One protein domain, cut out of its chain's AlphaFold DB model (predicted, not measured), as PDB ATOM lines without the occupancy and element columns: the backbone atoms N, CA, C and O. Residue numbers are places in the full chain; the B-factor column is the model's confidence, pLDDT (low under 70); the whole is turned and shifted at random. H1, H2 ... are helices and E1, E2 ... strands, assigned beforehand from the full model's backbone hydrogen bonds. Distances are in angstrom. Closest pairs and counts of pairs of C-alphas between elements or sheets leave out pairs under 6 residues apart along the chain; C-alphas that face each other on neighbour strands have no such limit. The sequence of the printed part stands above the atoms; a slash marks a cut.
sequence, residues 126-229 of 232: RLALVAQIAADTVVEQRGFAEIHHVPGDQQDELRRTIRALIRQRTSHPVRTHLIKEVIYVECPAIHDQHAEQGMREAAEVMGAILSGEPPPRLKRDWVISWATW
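What this domain is: This is residues 126 to 229 of the 232 residues of an uncharacterized protein of Phytohabitans flavus (UniProt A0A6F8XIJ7). A small, twisted four-stranded sheet has two helices, H1 and H2, packed over one face, and no helix covers the other. The third helix, H3, leads away from the sheet as a kinked arm that makes much of the length, and the unnamed residues 211 to 222 run back from its far end to bring E4 to the sheet's edge. The printed part has 104 residues with three named helices and four named strands, in the order H1 E1 H2 E2 E3 H3 E4; the class is mixed, helices and strands. The sheet, also mixed, has the order E2, E3, E1, E4. The whole is compact by its radius of gyration of the C-alphas, 14.9 A, yet elongated, spanning 46 by 29 by 21 A.

How they stand to each other: H1, residues 126 to 142, is on the sheet at a height of 8.2 A, over E1, residues 144 to 148, and along the strands. H2, residues 152 to 170, is on the same face at a height of 9.4 A, over E3, residues 182 to 186; these are two layers, helices on one face of a sheet. H1 and H2 touch at a steep tilt of 44 degrees, the same way; their closest C-alphas, Ala 131 and Ile 162, are 5.0 A apart. E2, residues 175 to 179, forms an antiparallel hairpin with E3, with N 177 and O 184 at 2.9 A. E1, H2 and E2 make a split strand-helix-strand unit, two strands running the same way with E3 between them, and its crossover is right-handed. E3 and E1 are antiparallel, with N 147 and O 183 at 2.8 A. H3, residues 188 to 210, only grazes the sheet with residues 188 to 194. H1, with residues 138 to 142 alone, touches H3, about perpendicular at 74 degrees; the closest C-alphas, Arg 142 and His 191, are 5.5 A apart. E4, residues 223 to 225, is parallel to E1, with N 224 and O 146 at 2.8 A. Of the O i to N i+4 pairs, 12 of 13 in H1, 13 of 15 in H2 and 16 of 19 in H3 are within hydrogen-bond range.

Where its parts are: H1 begins at C-alpha 126 (112.882, 136.133, 205.441) and is 22.7 A long; H2 is 27.7 A. H3 is 29.7 A long, with a kink of 56 degrees near residue 195, and ends at C-alpha 210 (95.836, 159.850, 234.987). E1 is 13.7 A long, E2 and E3 12.9 A each, and E4 6.6 A, ending at C-alpha 225 (110.346, 144.639, 211.894).

The domain as a whole: The C-alphas of Asp 153 and Ser 211, the two farthest apart, are 46.3 A apart. The printed part has no cut. The link from H3 to E4, 12 residues, is long; the other links are tight. Mean pLDDT of the printed part is 89.3, and residues 217 to 219 are under 70.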
ATOM      1  N   ARG A 126     113.600 135.664 204.246       92.38
ATOM      2  CA  ARG A 126     112.882 136.133 205.441       92.38
ATOM      3  C   ARG A 126     111.370 136.080 205.297       92.38
ATOM      4  O   ARG A 126     110.665 136.069 206.306       92.38
ATOM      5  N   LEU A 127     110.860 136.027 204.067       94.25
ATOM      6  CA  LEU A 127     109.437 136.166 203.776       94.25
ATOM      7  C   LEU A 127     108.594 135.136 204.526       94.25
ATOM      8  O   LEU A 127     107.595 135.498 205.143       94.25
ATOM      9  N   ALA A 128     109.002 133.867 204.491       93.81
ATOM     10  CA  ALA A 128     108.261 132.788 205.139       93.81
ATOM     11  C   ALA A 128     108.235 132.951 206.666       93.81
ATOM     12  O   ALA A 128     107.175 132.828 207.277       93.81
ATOM     13  N   LEU A 129     109.379 133.290 207.269       94.75
ATOM     14  CA  LEU A 129     109.503 133.494 208.711       94.75
ATOM     15  C   LEU A 129     108.657 134.681 209.185       94.75
ATOM     16  O   LEU A 129     107.839 134.534 210.087       94.75
ATOM     17  N   VAL A 130     108.808 135.847 208.548       95.44
ATOM     18  CA  VAL A 130     108.051 137.055 208.912       95.44
ATOM     19  C   VAL A 130     106.551 136.834 208.717       95.44
ATOM     20  O   VAL A 130     105.753 137.270 209.548       95.44
ATOM     21  N   ALA A 131     106.153 136.126 207.654       96.38
ATOM     22  CA  ALA A 131     104.755 135.788 207.427       96.38
ATOM     23  C   ALA A 131     104.184 134.896 208.538       96.38
ATOM     24  O   ALA A 131     103.055 135.124 208.974       96.38
ATOM     25  N   GLN A 132     104.959 133.907 208.992       95.75
ATOM     26  CA  GLN A 132     104.563 133.006 210.069       95.75
ATOM     27  C   GLN A 132     104.422 133.756 211.394       95.75
ATOM     28  O   GLN A 132     103.362 133.681 212.006       95.75
ATOM     29  N   ILE A 133     105.417 134.566 211.771       94.81
ATOM     30  CA  ILE A 133     105.369 135.381 212.996       94.81
ATOM     31  C   ILE A 133     104.140 136.292 212.981       94.81
ATOM     32  O   ILE A 133     103.388 136.327 213.948       94.81
ATOM     33  N   ALA A 134     103.876 136.978 211.864       95.19
ATOM     34  CA  ALA A 134     102.692 137.825 211.740       95.19
ATOM     35  C   ALA A 134     101.383 137.030 211.859       95.19
ATOM     36  O   ALA A 134     100.436 137.495 212.492       95.19
ATOM     37  N   ALA A 135     101.313 135.836 211.268       96.00
ATOM     38  CA  ALA A 135     100.147 134.971 211.393       96.00
ATOM     39  C   ALA A 135      99.961 134.448 212.827       96.00
ATOM     40  O   ALA A 135      98.826 134.340 213.287       96.00
ATOM     41  N   ASP A 136     101.038 134.137 213.545       95.00
ATOM     42  CA  ASP A 136     100.999 133.697 214.944       95.00
ATOM     43  C   ASP A 136     100.544 134.835 215.855       95.00
ATOM     44  O   ASP A 136      99.560 134.681 216.572       95.00
ATOM     45  N   THR A 137     101.141 136.021 215.726       93.69
ATOM     46  CA  THR A 137     100.708 137.237 216.429       93.69
ATOM     47  C   THR A 137      99.219 137.529 216.208       93.69
ATOM     48  O   THR A 137      98.479 137.788 217.160       93.69
ATOM     49  N   VAL A 138      98.743 137.466 214.957       94.06
ATOM     50  CA  VAL A 138      97.330 137.733 214.655       94.06
ATOM     51  C   VAL A 138      96.425 136.664 215.255       94.06
ATOM     52  O   VAL A 138      95.425 137.019 215.863       94.06
ATOM     53  N   VAL A 139      96.733 135.378 215.078       93.00
ATOM     54  CA  VAL A 139      95.821 134.286 215.460       93.00
ATOM     55  C   VAL A 139      95.834 134.004 216.960       93.00
ATOM     56  O   VAL A 139      94.796 133.640 217.501       93.00
ATOM     57  N   GLU A 140      96.980 134.137 217.623       88.69
ATOM     58  CA  GLU A 140      97.161 133.652 218.996       88.69
ATOM     59  C   GLU A 140      97.078 134.752 220.052       88.69
ATOM     60  O   GLU A 140      96.857 134.446 221.222       88.69
ATOM     61  N   GLN A 141      97.295 136.016 219.673       83.75
ATOM     62  CA  GLN A 141      97.518 137.074 220.660       83.75
ATOM     63  C   GLN A 141      96.447 138.157 220.654       83.75
ATOM     64  O   GLN A 141      95.917 138.486 221.712       83.75
ATOM     65  N   ARG A 142      96.201 138.803 219.504       83.94
ATOM     66  CA  ARG A 142      95.453 140.079 219.488       83.94
ATOM     67  C   ARG A 142      94.539 140.293 218.284       83.94
ATOM     68  O   ARG A 142      93.798 141.270 218.264       83.94
ATOM     69  N   GLY A 143      94.609 139.458 217.248       90.31
ATOM     70  CA  GLY A 143      93.855 139.678 216.009       90.31
ATOM     71  C   GLY A 143      94.425 140.751 215.079       90.31
ATOM     72  O   GLY A 143      93.837 140.994 214.025       90.31
ATOM     73  N   PHE A 144      95.564 141.368 215.415       92.69
ATOM     74  CA  PHE A 144      96.215 142.377 214.579       92.69
ATOM     75  C   PHE A 144      97.748 142.318 214.658       92.69
ATOM     76  O   PHE A 144      98.305 141.872 215.659       92.69
ATOM     77  N   ALA A 145      98.421 142.780 213.602       95.38
ATOM     78  CA  ALA A 145      99.873 142.948 213.555       95.38
ATOM     79  C   ALA A 145     100.280 144.113 212.637       95.38
ATOM     80  O   ALA A 145      99.608 144.410 211.645       95.38
ATOM     81  N   GLU A 146     101.413 144.736 212.951       95.56
ATOM     82  CA  GLU A 146     102.073 145.753 212.136       95.56
ATOM     83  C   GLU A 146     103.430 145.242 211.674       95.56
ATOM     84  O   GLU A 146     104.220 144.759 212.483       95.56
ATOM     85  N   ILE A 147     103.730 145.387 210.388       95.81
ATOM     86  CA  ILE A 147     104.999 144.945 209.817       95.81
ATOM     87  C   ILE A 147     105.691 146.133 209.163       95.81
ATOM     88  O   ILE A 147     105.161 146.746 208.233       95.81
ATOM     89  N   HIS A 148     106.879 146.447 209.664       94.69
ATOM     90  CA  HIS A 148     107.674 147.613 209.295       94.69
ATOM     91  C   HIS A 148     108.872 147.215 208.427       94.69
ATOM     92  O   HIS A 148     109.378 146.095 208.516       94.69
ATOM     93  N   HIS A 149     109.350 148.169 207.622       93.19
ATOM     94  CA  HIS A 149     110.583 148.067 206.826       93.19
ATOM     95  C   HIS A 149     110.614 146.914 205.810       93.19
ATOM     96  O   HIS A 149     111.682 146.405 205.479       93.19
ATOM     97  N   VAL A 150     109.448 146.496 205.310       92.94
ATOM     98  CA  VAL A 150     109.354 145.456 204.279       92.94
ATOM     99  C   VAL A 150     109.767 146.049 202.927       92.94
ATOM    100  O   VAL A 150     109.133 147.020 202.492       92.94
ATOM    101  N   PRO A 151     110.773 145.479 202.236       91.94
ATOM    102  CA  PRO A 151     111.163 145.910 200.896       91.94
ATOM    103  C   PRO A 151     109.966 145.921 199.942       91.94
ATOM    104  O   PRO A 151     109.159 144.990 199.956       91.94
ATOM    105  N   GLY A 152     109.827 146.981 199.138       88.88
ATOM    106  CA  GLY A 152     108.638 147.236 198.311       88.88
ATOM    107  C   GLY A 152     108.246 146.074 197.394       88.88
ATOM    108  O   GLY A 152     107.069 145.750 197.258       88.88
ATOM    109  N   ASP A 153     109.243 145.394 196.841       88.44
ATOM    110  CA  ASP A 153     109.113 144.226 195.971       88.44
ATOM    111  C   ASP A 153     108.632 142.954 196.705       88.44
ATOM    112  O   ASP A 153     108.111 142.038 196.072       88.44
ATOM    113  N   GLN A 154     108.736 142.911 198.037       92.75
ATOM    114  CA  GLN A 154     108.302 141.790 198.883       92.75
ATOM    115  C   GLN A 154     106.922 142.018 199.526       92.75
ATOM    116  O   GLN A 154     106.290 141.067 199.992       92.75
ATOM    117  N   GLN A 155     106.421 143.261 199.553       93.38
ATOM    118  CA  GLN A 155     105.210 143.639 200.298       93.38
ATOM    119  C   GLN A 155     103.963 142.867 199.851       93.38
ATOM    120  O   GLN A 155     103.194 142.380 200.683       93.38
ATOM    121  N   ASP A 156     103.749 142.733 198.542       91.38
ATOM    122  CA  ASP A 156     102.554 142.072 198.011       91.38
ATOM    123  C   ASP A 156     102.568 140.557 198.215       91.38
ATOM    124  O   ASP A 156     101.521 139.965 198.511       91.38
ATOM    125  N   GLU A 157     103.741 139.933 198.093       93.44
ATOM    126  CA  GLU A 157     103.902 138.509 198.369       93.44
ATOM    127  C   GLU A 157     103.720 138.232 199.862       93.44
ATOM    128  O   GLU A 157     102.902 137.392 200.230       93.44
ATOM    129  N   LEU A 158     104.356 139.019 200.735       95.75
ATOM    130  CA  LEU A 158     104.207 138.896 202.184       95.75
ATOM    131  C   LEU A 158     102.734 139.005 202.617       95.75
ATOM    132  O   LEU A 158     102.218 138.138 203.324       95.75
ATOM    133  N   ARG A 159     102.007 140.020 202.131       96.25
ATOM    134  CA  ARG A 159     100.566 140.192 202.404       96.25
ATOM    135  C   ARG A 159      99.732 139.019 201.910       96.25
ATOM    136  O   ARG A 159      98.686 138.709 202.488       96.25
ATOM    137  N   ARG A 160     100.109 138.399 200.791       95.25
ATOM    138  CA  ARG A 160      99.424 137.210 200.271       95.25
ATOM    139  C   ARG A 160      99.677 136.006 201.174       95.25
ATOM    140  O   ARG A 160      98.699 135.375 201.575       95.25
ATOM    141  N   THR A 161     100.930 135.751 201.533       96.38
ATOM    142  CA  THR A 161     101.343 134.627 202.384       96.38
ATOM    143  C   THR A 161     100.709 134.710 203.768       96.38
ATOM    144  O   THR A 161     100.089 133.746 204.205       96.38
ATOM    145  N   ILE A 162     100.725 135.880 204.415       96.81
ATOM    146  CA  ILE A 162     100.091 136.077 205.729       96.81
ATOM    147  C   ILE A 162      98.589 135.782 205.680       96.81
ATOM    148  O   ILE A 162      98.063 135.038 206.507       96.81
ATOM    149  N   ARG A 163      97.876 136.325 204.681       96.75
ATOM    150  CA  ARG A 163      96.438 136.053 204.519       96.75
ATOM    151  C   ARG A 163      96.166 134.567 204.309       96.75
ATOM    152  O   ARG A 163      95.147 134.086 204.792       96.75
ATOM    153  N   ALA A 164      97.028 133.865 203.574       95.81
ATOM    154  CA  ALA A 164      96.892 132.430 203.365       95.81
ATOM    155  C   ALA A 164      97.075 131.655 204.680       95.81
ATOM    156  O   ALA A 164      96.196 130.870 205.026       95.81
ATOM    157  N   LEU A 165      98.139 131.941 205.438       96.56
ATOM    158  CA  LEU A 165      98.431 131.295 206.721       96.56
ATOM    159  C   LEU A 165      97.310 131.503 207.745       96.56
ATOM    160  O   LEU A 165      96.824 130.544 208.341       96.56
ATOM    161  N   ILE A 166      96.826 132.737 207.903       95.38
ATOM    162  CA  ILE A 166      95.738 133.025 208.849       95.38
ATOM    163  C   ILE A 166      94.449 132.314 208.418       95.38
ATOM    164  O   ILE A 166      93.800 131.671 209.240       95.38
ATOM    165  N   ARG A 167      94.081 132.366 207.128       94.25
ATOM    166  CA  ARG A 167      92.861 131.703 206.629       94.25
ATOM    167  C   ARG A 167      92.901 130.190 206.795       94.25
ATOM    168  O   ARG A 167      91.863 129.612 207.094       94.25
ATOM    169  N   GLN A 168      94.066 129.566 206.622       94.12
ATOM    170  CA  GLN A 168      94.232 128.129 206.855       94.12
ATOM    171  C   GLN A 168      93.937 127.738 208.308       94.12
ATOM    172  O   GLN A 168      93.453 126.638 208.549       94.12
ATOM    173  N   ARG A 169      94.192 128.639 209.265       93.62
ATOM    174  CA  ARG A 169      94.023 128.383 210.703       93.62
ATOM    175  C   ARG A 169      92.643 128.765 211.228       93.62
ATOM    176  O   ARG A 169      92.119 128.078 212.094       93.62
ATOM    177  N   THR A 170      92.060 129.857 210.731       90.94
ATOM    178  CA  THR A 170      90.855 130.454 211.333       90.94
ATOM    179  C   THR A 170      89.612 130.372 210.457       90.94
ATOM    180  O   THR A 170      88.506 130.556 210.953       90.94
ATOM    181  N   SER A 171      89.755 130.138 209.147       90.00
ATOM    182  CA  SER A 171      88.670 130.280 208.158       90.00
ATOM    183  C   SER A 171      87.974 131.658 208.151       90.00
ATOM    184  O   SER A 171      86.934 131.827 207.515       90.00
ATOM    185  N   HIS A 172      88.542 132.669 208.816       90.69
ATOM    186  CA  HIS A 172      87.964 134.007 208.916       90.69
ATOM    187  C   HIS A 172      88.501 134.962 207.838       90.69
ATOM    188  O   HIS A 172      89.606 134.781 207.311       90.69
ATOM    189  N   PRO A 173      87.736 136.013 207.479       90.06
ATOM    190  CA  PRO A 173      88.228 137.059 206.598       90.06
ATOM    191  C   PRO A 173      89.386 137.826 207.251       90.06
ATOM    192  O   PRO A 173      89.345 138.185 208.426       90.06
ATOM    193  N   VAL A 174      90.409 138.107 206.444       94.19
ATOM    194  CA  VAL A 174      91.632 138.814 206.850       94.19
ATOM    195  C   VAL A 174      91.824 140.019 205.948       94.19
ATOM    196  O   VAL A 174      91.727 139.899 204.718       94.19
ATOM    197  N   ARG A 175      92.112 141.165 206.560       94.38
ATOM    198  CA  ARG A 175      92.387 142.433 205.890       94.38
ATOM    199  C   ARG A 175      93.871 142.753 205.989       94.38
ATOM    200  O   ARG A 175      94.510 142.481 206.998       94.38
ATOM    201  N   THR A 176      94.418 143.308 204.910       95.94
ATOM    202  CA  THR A 176      95.805 143.786 204.876       95.94
ATOM    203  C   THR A 176      95.875 145.144 204.201       95.94
ATOM    204  O   THR A 176      95.512 145.250 203.020       95.94
ATOM    205  N   HIS A 177      96.392 146.145 204.900       94.06
ATOM    206  CA  HIS A 177      96.537 147.517 204.420       94.06
ATOM    207  C   HIS A 177      98.013 147.903 204.363       94.06
ATOM    208  O   HIS A 177      98.801 147.422 205.165       94.06
ATOM    209  N   LEU A 178      98.378 148.758 203.409       92.62
ATOM    210  CA  LEU A 178      99.701 149.369 203.329       92.62
ATOM    211  C   LEU A 178      99.524 150.872 203.529       92.62
ATOM    212  O   LEU A 178      98.862 151.522 202.719       92.62
ATOM    213  N   ILE A 179     100.070 151.412 204.615       91.94
ATOM    214  CA  ILE A 179      99.970 152.833 204.960       91.94
ATOM    215  C   ILE A 179     101.363 153.301 205.366       91.94
ATOM    216  O   ILE A 179     101.926 152.767 206.314       91.94
ATOM    217  N   LYS A 180     101.912 154.302 204.662       88.94
ATOM    218  CA  LYS A 180     103.247 154.872 204.944       88.94
ATOM    219  C   LYS A 180     104.330 153.790 205.125       88.94
ATOM    220  O   LYS A 180     105.054 153.813 206.108       88.94
ATOM    221  N   GLU A 181     104.384 152.829 204.199       87.31
ATOM    222  CA  GLU A 181     105.346 151.705 204.204       87.31
ATOM    223  C   GLU A 181     105.176 150.677 205.339       87.31
ATOM    224  O   GLU A 181     105.969 149.746 205.455       87.31
ATOM    225  N   VAL A 182     104.108 150.787 206.134       94.75
ATOM    226  CA  VAL A 182     103.747 149.803 207.159       94.75
ATOM    227  C   VAL A 182     102.619 148.921 206.645       94.75
ATOM    228  O   VAL A 182     101.595 149.410 206.152       94.75
ATOM    229  N   ILE A 183     102.801 147.607 206.768       96.62
ATOM    230  CA  ILE A 183     101.761 146.628 206.472       96.62
ATOM    231  C   ILE A 183     100.978 146.356 207.752       96.62
ATOM    232  O   ILE A 183     101.508 145.803 208.710       96.62
ATOM    233  N   TYR A 184      99.698 146.699 207.737       96.44
ATOM    234  CA  TYR A 184      98.751 146.371 208.793       96.44
ATOM    235  C   TYR A 184      98.000 145.105 208.413       96.44
ATOM    236  O   TYR A 184      97.474 145.011 207.300       96.44
ATOM    237  N   VAL A 185      97.923 144.153 209.332       96.44
ATOM    238  CA  VAL A 185      97.176 142.905 209.184       96.44
ATOM    239  C   VAL A 185      96.139 142.841 210.289       96.44
ATOM    240  O   VAL A 185      96.467 143.046 211.451       96.44
ATOM    241  N   GLU A 186      94.897 142.539 209.932       95.44
ATOM    242  CA  GLU A 186      93.791 142.467 210.881       95.44
ATOM    243  C   GLU A 186      92.877 141.287 210.543       95.44
ATOM    244  O   GLU A 186      92.481 141.083 209.387       95.44
ATOM    245  N   CYS A 187      92.505 140.530 211.569       95.12
ATOM    246  CA  CYS A 187      91.411 139.577 211.534       95.12
ATOM    247  C   CYS A 187      90.360 139.997 212.573       95.12
ATOM    248  O   CYS A 187      90.527 139.677 213.750       95.12
ATOM    249  N   PRO A 188      89.272 140.681 212.159       92.69
ATOM    250  CA  PRO A 188      88.287 141.235 213.092       92.69
ATOM    251  C   PRO A 188      87.707 140.197 214.057       92.69
ATOM    252  O   PRO A 188      87.620 140.444 215.247       92.69
ATOM    253  N   ALA A 189      87.412 138.987 213.568       90.88
ATOM    254  CA  ALA A 189      86.865 137.915 214.399       90.88
ATOM    255  C   ALA A 189      87.812 137.478 215.530       90.88
ATOM    256  O   ALA A 189      87.342 137.133 216.608       90.88
ATOM    257  N   ILE A 190      89.128 137.488 215.292       90.19
ATOM    258  CA  ILE A 190      90.119 137.184 216.333       90.19
ATOM    259  C   ILE A 190      90.341 138.409 217.222       90.19
ATOM    260  O   ILE A 190      90.442 138.278 218.435       90.19
ATOM    261  N   HIS A 191      90.352 139.613 216.648       87.31
ATOM    262  CA  HIS A 191      90.458 140.846 217.426       87.31
ATOM    263  C   HIS A 191      89.324 140.958 218.455       87.31
ATOM    264  O   HIS A 191      89.577 141.251 219.620       87.31
ATOM    265  N   ASP A 192      88.094 140.629 218.058       87.94
ATOM    266  CA  ASP A 192      86.927 140.630 218.941       87.94
ATOM    267  C   ASP A 192      87.065 139.615 220.091       87.94
ATOM    268  O   ASP A 192      86.652 139.903 221.211       87.94
ATOM    269  N   GLN A 193      87.714 138.465 219.861       86.75
ATOM    270  CA  GLN A 193      88.001 137.479 220.918       86.75
ATOM    271  C   GLN A 193      88.974 138.020 221.973       86.75
ATOM    272  O   GLN A 193      88.887 137.648 223.142       86.75
ATOM    273  N   HIS A 194      89.877 138.919 221.579       83.38
ATOM    274  CA  HIS A 194      90.858 139.543 222.467       83.38
ATOM    275  C   HIS A 194      90.456 140.955 222.926       83.38
ATOM    276  O   HIS A 194      91.208 141.596 223.666       83.38
ATOM    277  N   ALA A 195      89.271 141.446 222.543       81.88
ATOM    278  CA  ALA A 195      88.844 142.821 222.800       81.88
ATOM    279  C   ALA A 195      88.772 143.145 224.299       81.88
ATOM    280  O   ALA A 195      89.236 144.202 224.721       81.88
ATOM    281  N   GLU A 196      88.262 142.225 225.123       79.69
ATOM    282  CA  GLU A 196      88.189 142.418 226.578       79.69
ATOM    283  C   GLU A 196      89.574 142.550 227.219       79.69
ATOM    284  O   GLU A 196      89.778 143.376 228.112       79.69
ATOM    285  N   GLN A 197      90.546 141.763 226.749       79.38
ATOM    286  CA  GLN A 197      91.922 141.847 227.226       79.38
ATOM    287  C   GLN A 197      92.582 143.154 226.776       79.38
ATOM    288  O   GLN A 197      93.189 143.840 227.597       79.38
ATOM    289  N   GLY A 198      92.384 143.552 225.516       75.25
ATOM    290  CA  GLY A 198      92.858 144.836 225.002       75.25
ATOM    291  C   GLY A 198      92.269 146.034 225.754       75.25
ATOM    292  O   GLY A 198      92.999 146.963 226.100       75.25
ATOM    293  N   MET A 199      90.972 146.005 226.080       80.62
ATOM    294  CA  MET A 199      90.323 147.047 226.886       80.62
ATOM    295  C   MET A 199      90.902 147.125 228.299       80.62
ATOM    296  O   MET A 199      91.089 148.226 228.817       80.62
ATOM    297  N   ARG A 200      91.211 145.979 228.918       82.06
ATOM    298  CA  ARG A 200      91.813 145.928 230.256       82.06
ATOM    299  C   ARG A 200      93.223 146.529 230.257       82.06
ATOM    300  O   ARG A 200      93.495 147.414 231.060       82.06
ATOM    301  N   GLU A 201      94.068 146.140 229.301       82.00
ATOM    302  CA  GLU A 201      95.420 146.699 229.136       82.00
ATOM    303  C   GLU A 201      95.393 148.212 228.854       82.00
ATOM    304  O   GLU A 201      96.181 148.976 229.415       82.00
ATOM    305  N   ALA A 202      94.458 148.678 228.018       82.38
ATOM    306  CA  ALA A 202      94.293 150.102 227.735       82.38
ATOM    307  C   ALA A 202      93.835 150.892 228.973       82.38
ATOM    308  O   ALA A 202      94.337 151.991 229.223       82.38
ATOM    309  N   ALA A 203      92.911 150.337 229.762       84.94
ATOM    310  CA  ALA A 203      92.447 150.952 231.001       84.94
ATOM    311  C   ALA A 203      93.574 151.075 232.039       84.94
ATOM    312  O   ALA A 203      93.681 152.115 232.686       84.94
ATOM    313  N   GLU A 204      94.447 150.070 232.157       84.81
ATOM    314  CA  GLU A 204      95.628 150.121 233.031       84.81
ATOM    315  C   GLU A 204      96.604 151.229 232.614       84.81
ATOM    316  O   GLU A 204      97.042 152.020 233.452       84.81
ATOM    317  N   VAL A 205      96.899 151.350 231.314       83.88
ATOM    318  CA  VAL A 205      97.758 152.424 230.790       83.88
ATOM    319  C   VAL A 205      97.152 153.801 231.056       83.88
ATOM    320  O   VAL A 205      97.850 154.697 231.532       83.88
ATOM    321  N   MET A 206      95.859 153.979 230.778       84.25
ATOM    322  CA  MET A 206      95.169 155.246 231.028       84.25
ATOM    323  C   MET A 206      95.104 155.577 232.522       84.25
ATOM    324  O   MET A 206      95.288 156.735 232.889       84.25
ATOM    325  N   GLY A 207      94.898 154.574 233.378       86.00
ATOM    326  CA  GLY A 207      94.929 154.725 234.831       86.00
ATOM    327  C   GLY A 207      96.284 155.228 235.327       86.00
ATOM    328  O   GLY A 207      96.324 156.207 236.067       86.00
ATOM    329  N   ALA A 208      97.388 154.640 234.858       85.06
ATOM    330  CA  ALA A 208      98.735 155.096 235.207       85.06
ATOM    331  C   ALA A 208      98.980 156.548 234.761       85.06
ATOM    332  O   ALA A 208      99.431 157.372 235.555       85.06
ATOM    333  N   ILE A 209      98.598 156.894 233.524       86.38
ATOM    334  CA  ILE A 209      98.730 158.261 232.994       86.38
ATOM    335  C   ILE A 209      97.945 159.268 233.845       86.38
ATOM    336  O   ILE A 209      98.481 160.320 234.195       86.38
ATOM    337  N   LEU A 210      96.689 158.962 234.189       89.81
ATOM    338  CA  LEU A 210      95.836 159.850 234.987       89.81
ATOM    339  C   LEU A 210      96.349 160.025 236.424       89.81
ATOM    340  O   LEU A 210      96.211 161.108 236.989       89.81
ATOM    341  N   SER A 211      96.975 158.993 236.988       89.06
ATOM    342  CA  SER A 211      97.606 159.024 238.313       89.06
ATOM    343  C   SER A 211      98.988 159.692 238.328       89.06
ATOM    344  O   SER A 211      99.576 159.854 239.395       89.06
ATOM    345  N   GLY A 212      99.525 160.084 237.166       86.75
ATOM    346  CA  GLY A 212     100.883 160.621 237.041       86.75
ATOM    347  C   GLY A 212     101.983 159.565 237.216       86.75
ATOM    348  O   GLY A 212     103.146 159.914 237.418       86.75
ATOM    349  N   GLU A 213     101.629 158.284 237.135       87.25
ATOM    350  CA  GLU A 213     102.561 157.162 237.170       87.25
ATOM    351  C   GLU A 213     103.118 156.884 235.763       87.25
ATOM    352  O   GLU A 213     102.440 157.109 234.754       87.25
ATOM    353  N   PRO A 214     104.362 156.385 235.646       80.62
ATOM    354  CA  PRO A 214     104.879 155.954 234.358       80.62
ATOM    355  C   PRO A 214     104.018 154.794 233.830       80.62
ATOM    356  O   PRO A 214     103.844 153.800 234.538       80.62
ATOM    357  N   PRO A 215     103.496 154.880 232.593       74.62
ATOM    358  CA  PRO A 215     102.651 153.828 232.057       74.62
ATOM    359  C   PRO A 215     103.434 152.513 231.956       74.62
ATOM    360  O   PRO A 215     104.637 152.531 231.648       74.62
ATOM    361  N   PRO A 216     102.773 151.363 232.172       73.44
ATOM    362  CA  PRO A 216     103.418 150.071 232.016       73.44
ATOM    363  C   PRO A 216     103.972 149.942 230.593       73.44
ATOM    364  O   PRO A 216     103.310 150.266 229.603       73.44
ATOM    365  N   ARG A 217     105.221 149.475 230.474       65.81
ATOM    366  CA  ARG A 217     105.823 149.184 229.169       65.81
ATOM    367  C   ARG A 217     105.141 147.957 228.574       65.81
ATOM    368  O   ARG A 217     105.544 146.830 228.851       65.81
ATOM    369  N   LEU A 218     104.144 148.185 227.728       65.19
ATOM    370  CA  LEU A 218     103.578 147.131 226.896       65.19
ATOM    371  C   LEU A 218     104.669 146.614 225.953       65.19
ATOM    372  O   LEU A 218     105.258 147.382 225.183       65.19
ATOM    373  N   LYS A 219     104.957 145.309 226.016       67.94
ATOM    374  CA  LYS A 219     105.740 144.648 224.970       67.94
ATOM    375  C   LYS A 219     104.915 144.743 223.691       67.94
ATOM    376  O   LYS A 219     103.833 144.178 223.627       67.94
ATOM    377  N   ARG A 220     105.407 145.490 222.702       75.50
ATOM    378  CA  ARG A 220     104.768 145.617 221.386       75.50
ATOM    379  C   ARG A 220     105.064 144.379 220.542       75.50
ATOM    380  O   ARG A 220     105.726 144.474 219.516       75.50
ATOM    381  N   ASP A 221     104.620 143.221 221.017       80.81
ATOM    382  CA  ASP A 221     104.751 141.927 220.336       80.81
ATOM    383  C   ASP A 221     103.999 141.876 218.996       80.81
ATOM    384  O   ASP A 221     104.314 141.053 218.139       80.81
ATOM    385  N   TRP A 222     103.084 142.823 218.775       87.19
ATOM    386  CA  TRP A 222     102.398 143.031 217.504       87.19
ATOM    387  C   TRP A 222     103.171 143.855 216.468       87.19
ATOM    388  O   TRP A 222     102.726 143.943 215.324       87.19
ATOM    389  N   VAL A 223     104.295 144.481 216.839       91.50
ATOM    390  CA  VAL A 223     105.131 145.271 215.921       91.50
ATOM    391  C   VAL A 223     106.313 144.426 215.472       91.50
ATOM    392  O   VAL A 223     107.265 144.197 216.215       91.50
ATOM    393  N   ILE A 224     106.264 143.989 214.221       92.38
ATOM    394  CA  ILE A 224     107.270 143.144 213.595       92.38
ATOM    395  C   ILE A 224     108.112 144.019 212.671       92.38
ATOM    396  O   ILE A 224     107.593 144.713 211.801       92.38
ATOM    397  N   SER A 225     109.431 143.988 212.830       91.44
ATOM    398  CA  SER A 225     110.346 144.639 211.894       91.44
ATOM    399  C   SER A 225     110.957 143.591 210.978       91.44
ATOM    400  O   SER A 225     111.560 142.629 211.451       91.44
ATOM    401  N   TRP A 226     110.829 143.786 209.666       91.06
ATOM    402  CA  TRP A 226     111.483 142.936 208.671       91.06
ATOM    403  C   TRP A 226     113.008 142.909 208.854       91.06
ATOM    404  O   TRP A 226     113.632 141.862 208.717       91.06
ATOM    405  N   ALA A 227     113.599 144.049 209.226       86.94
ATOM    406  CA  ALA A 227     115.042 144.217 209.390       86.94
ATOM    407  C   ALA A 227     115.624 143.508 210.626       86.94
ATOM    408  O   ALA A 227     116.839 143.436 210.767       86.94
ATOM    409  N   THR A 228     114.783 143.016 211.538       84.25
ATOM    410  CA  THR A 228     115.243 142.307 212.744       84.25
ATOM    411  C   THR A 228     115.678 140.874 212.449       84.25
ATOM    412  O   THR A 228     116.433 140.290 213.221       84.25
ATOM    413  N   TRP A 229     115.202 140.303 211.349       74.38
ATOM    414  CA  TRP A 229     115.435 138.910 211.009       74.38
ATOM    415  C   TRP A 229     116.519 138.862 209.942       74.38
ATOM    416  O   TRP A 229     116.292 139.343 208.840       74.38
TER     417      TRP A 229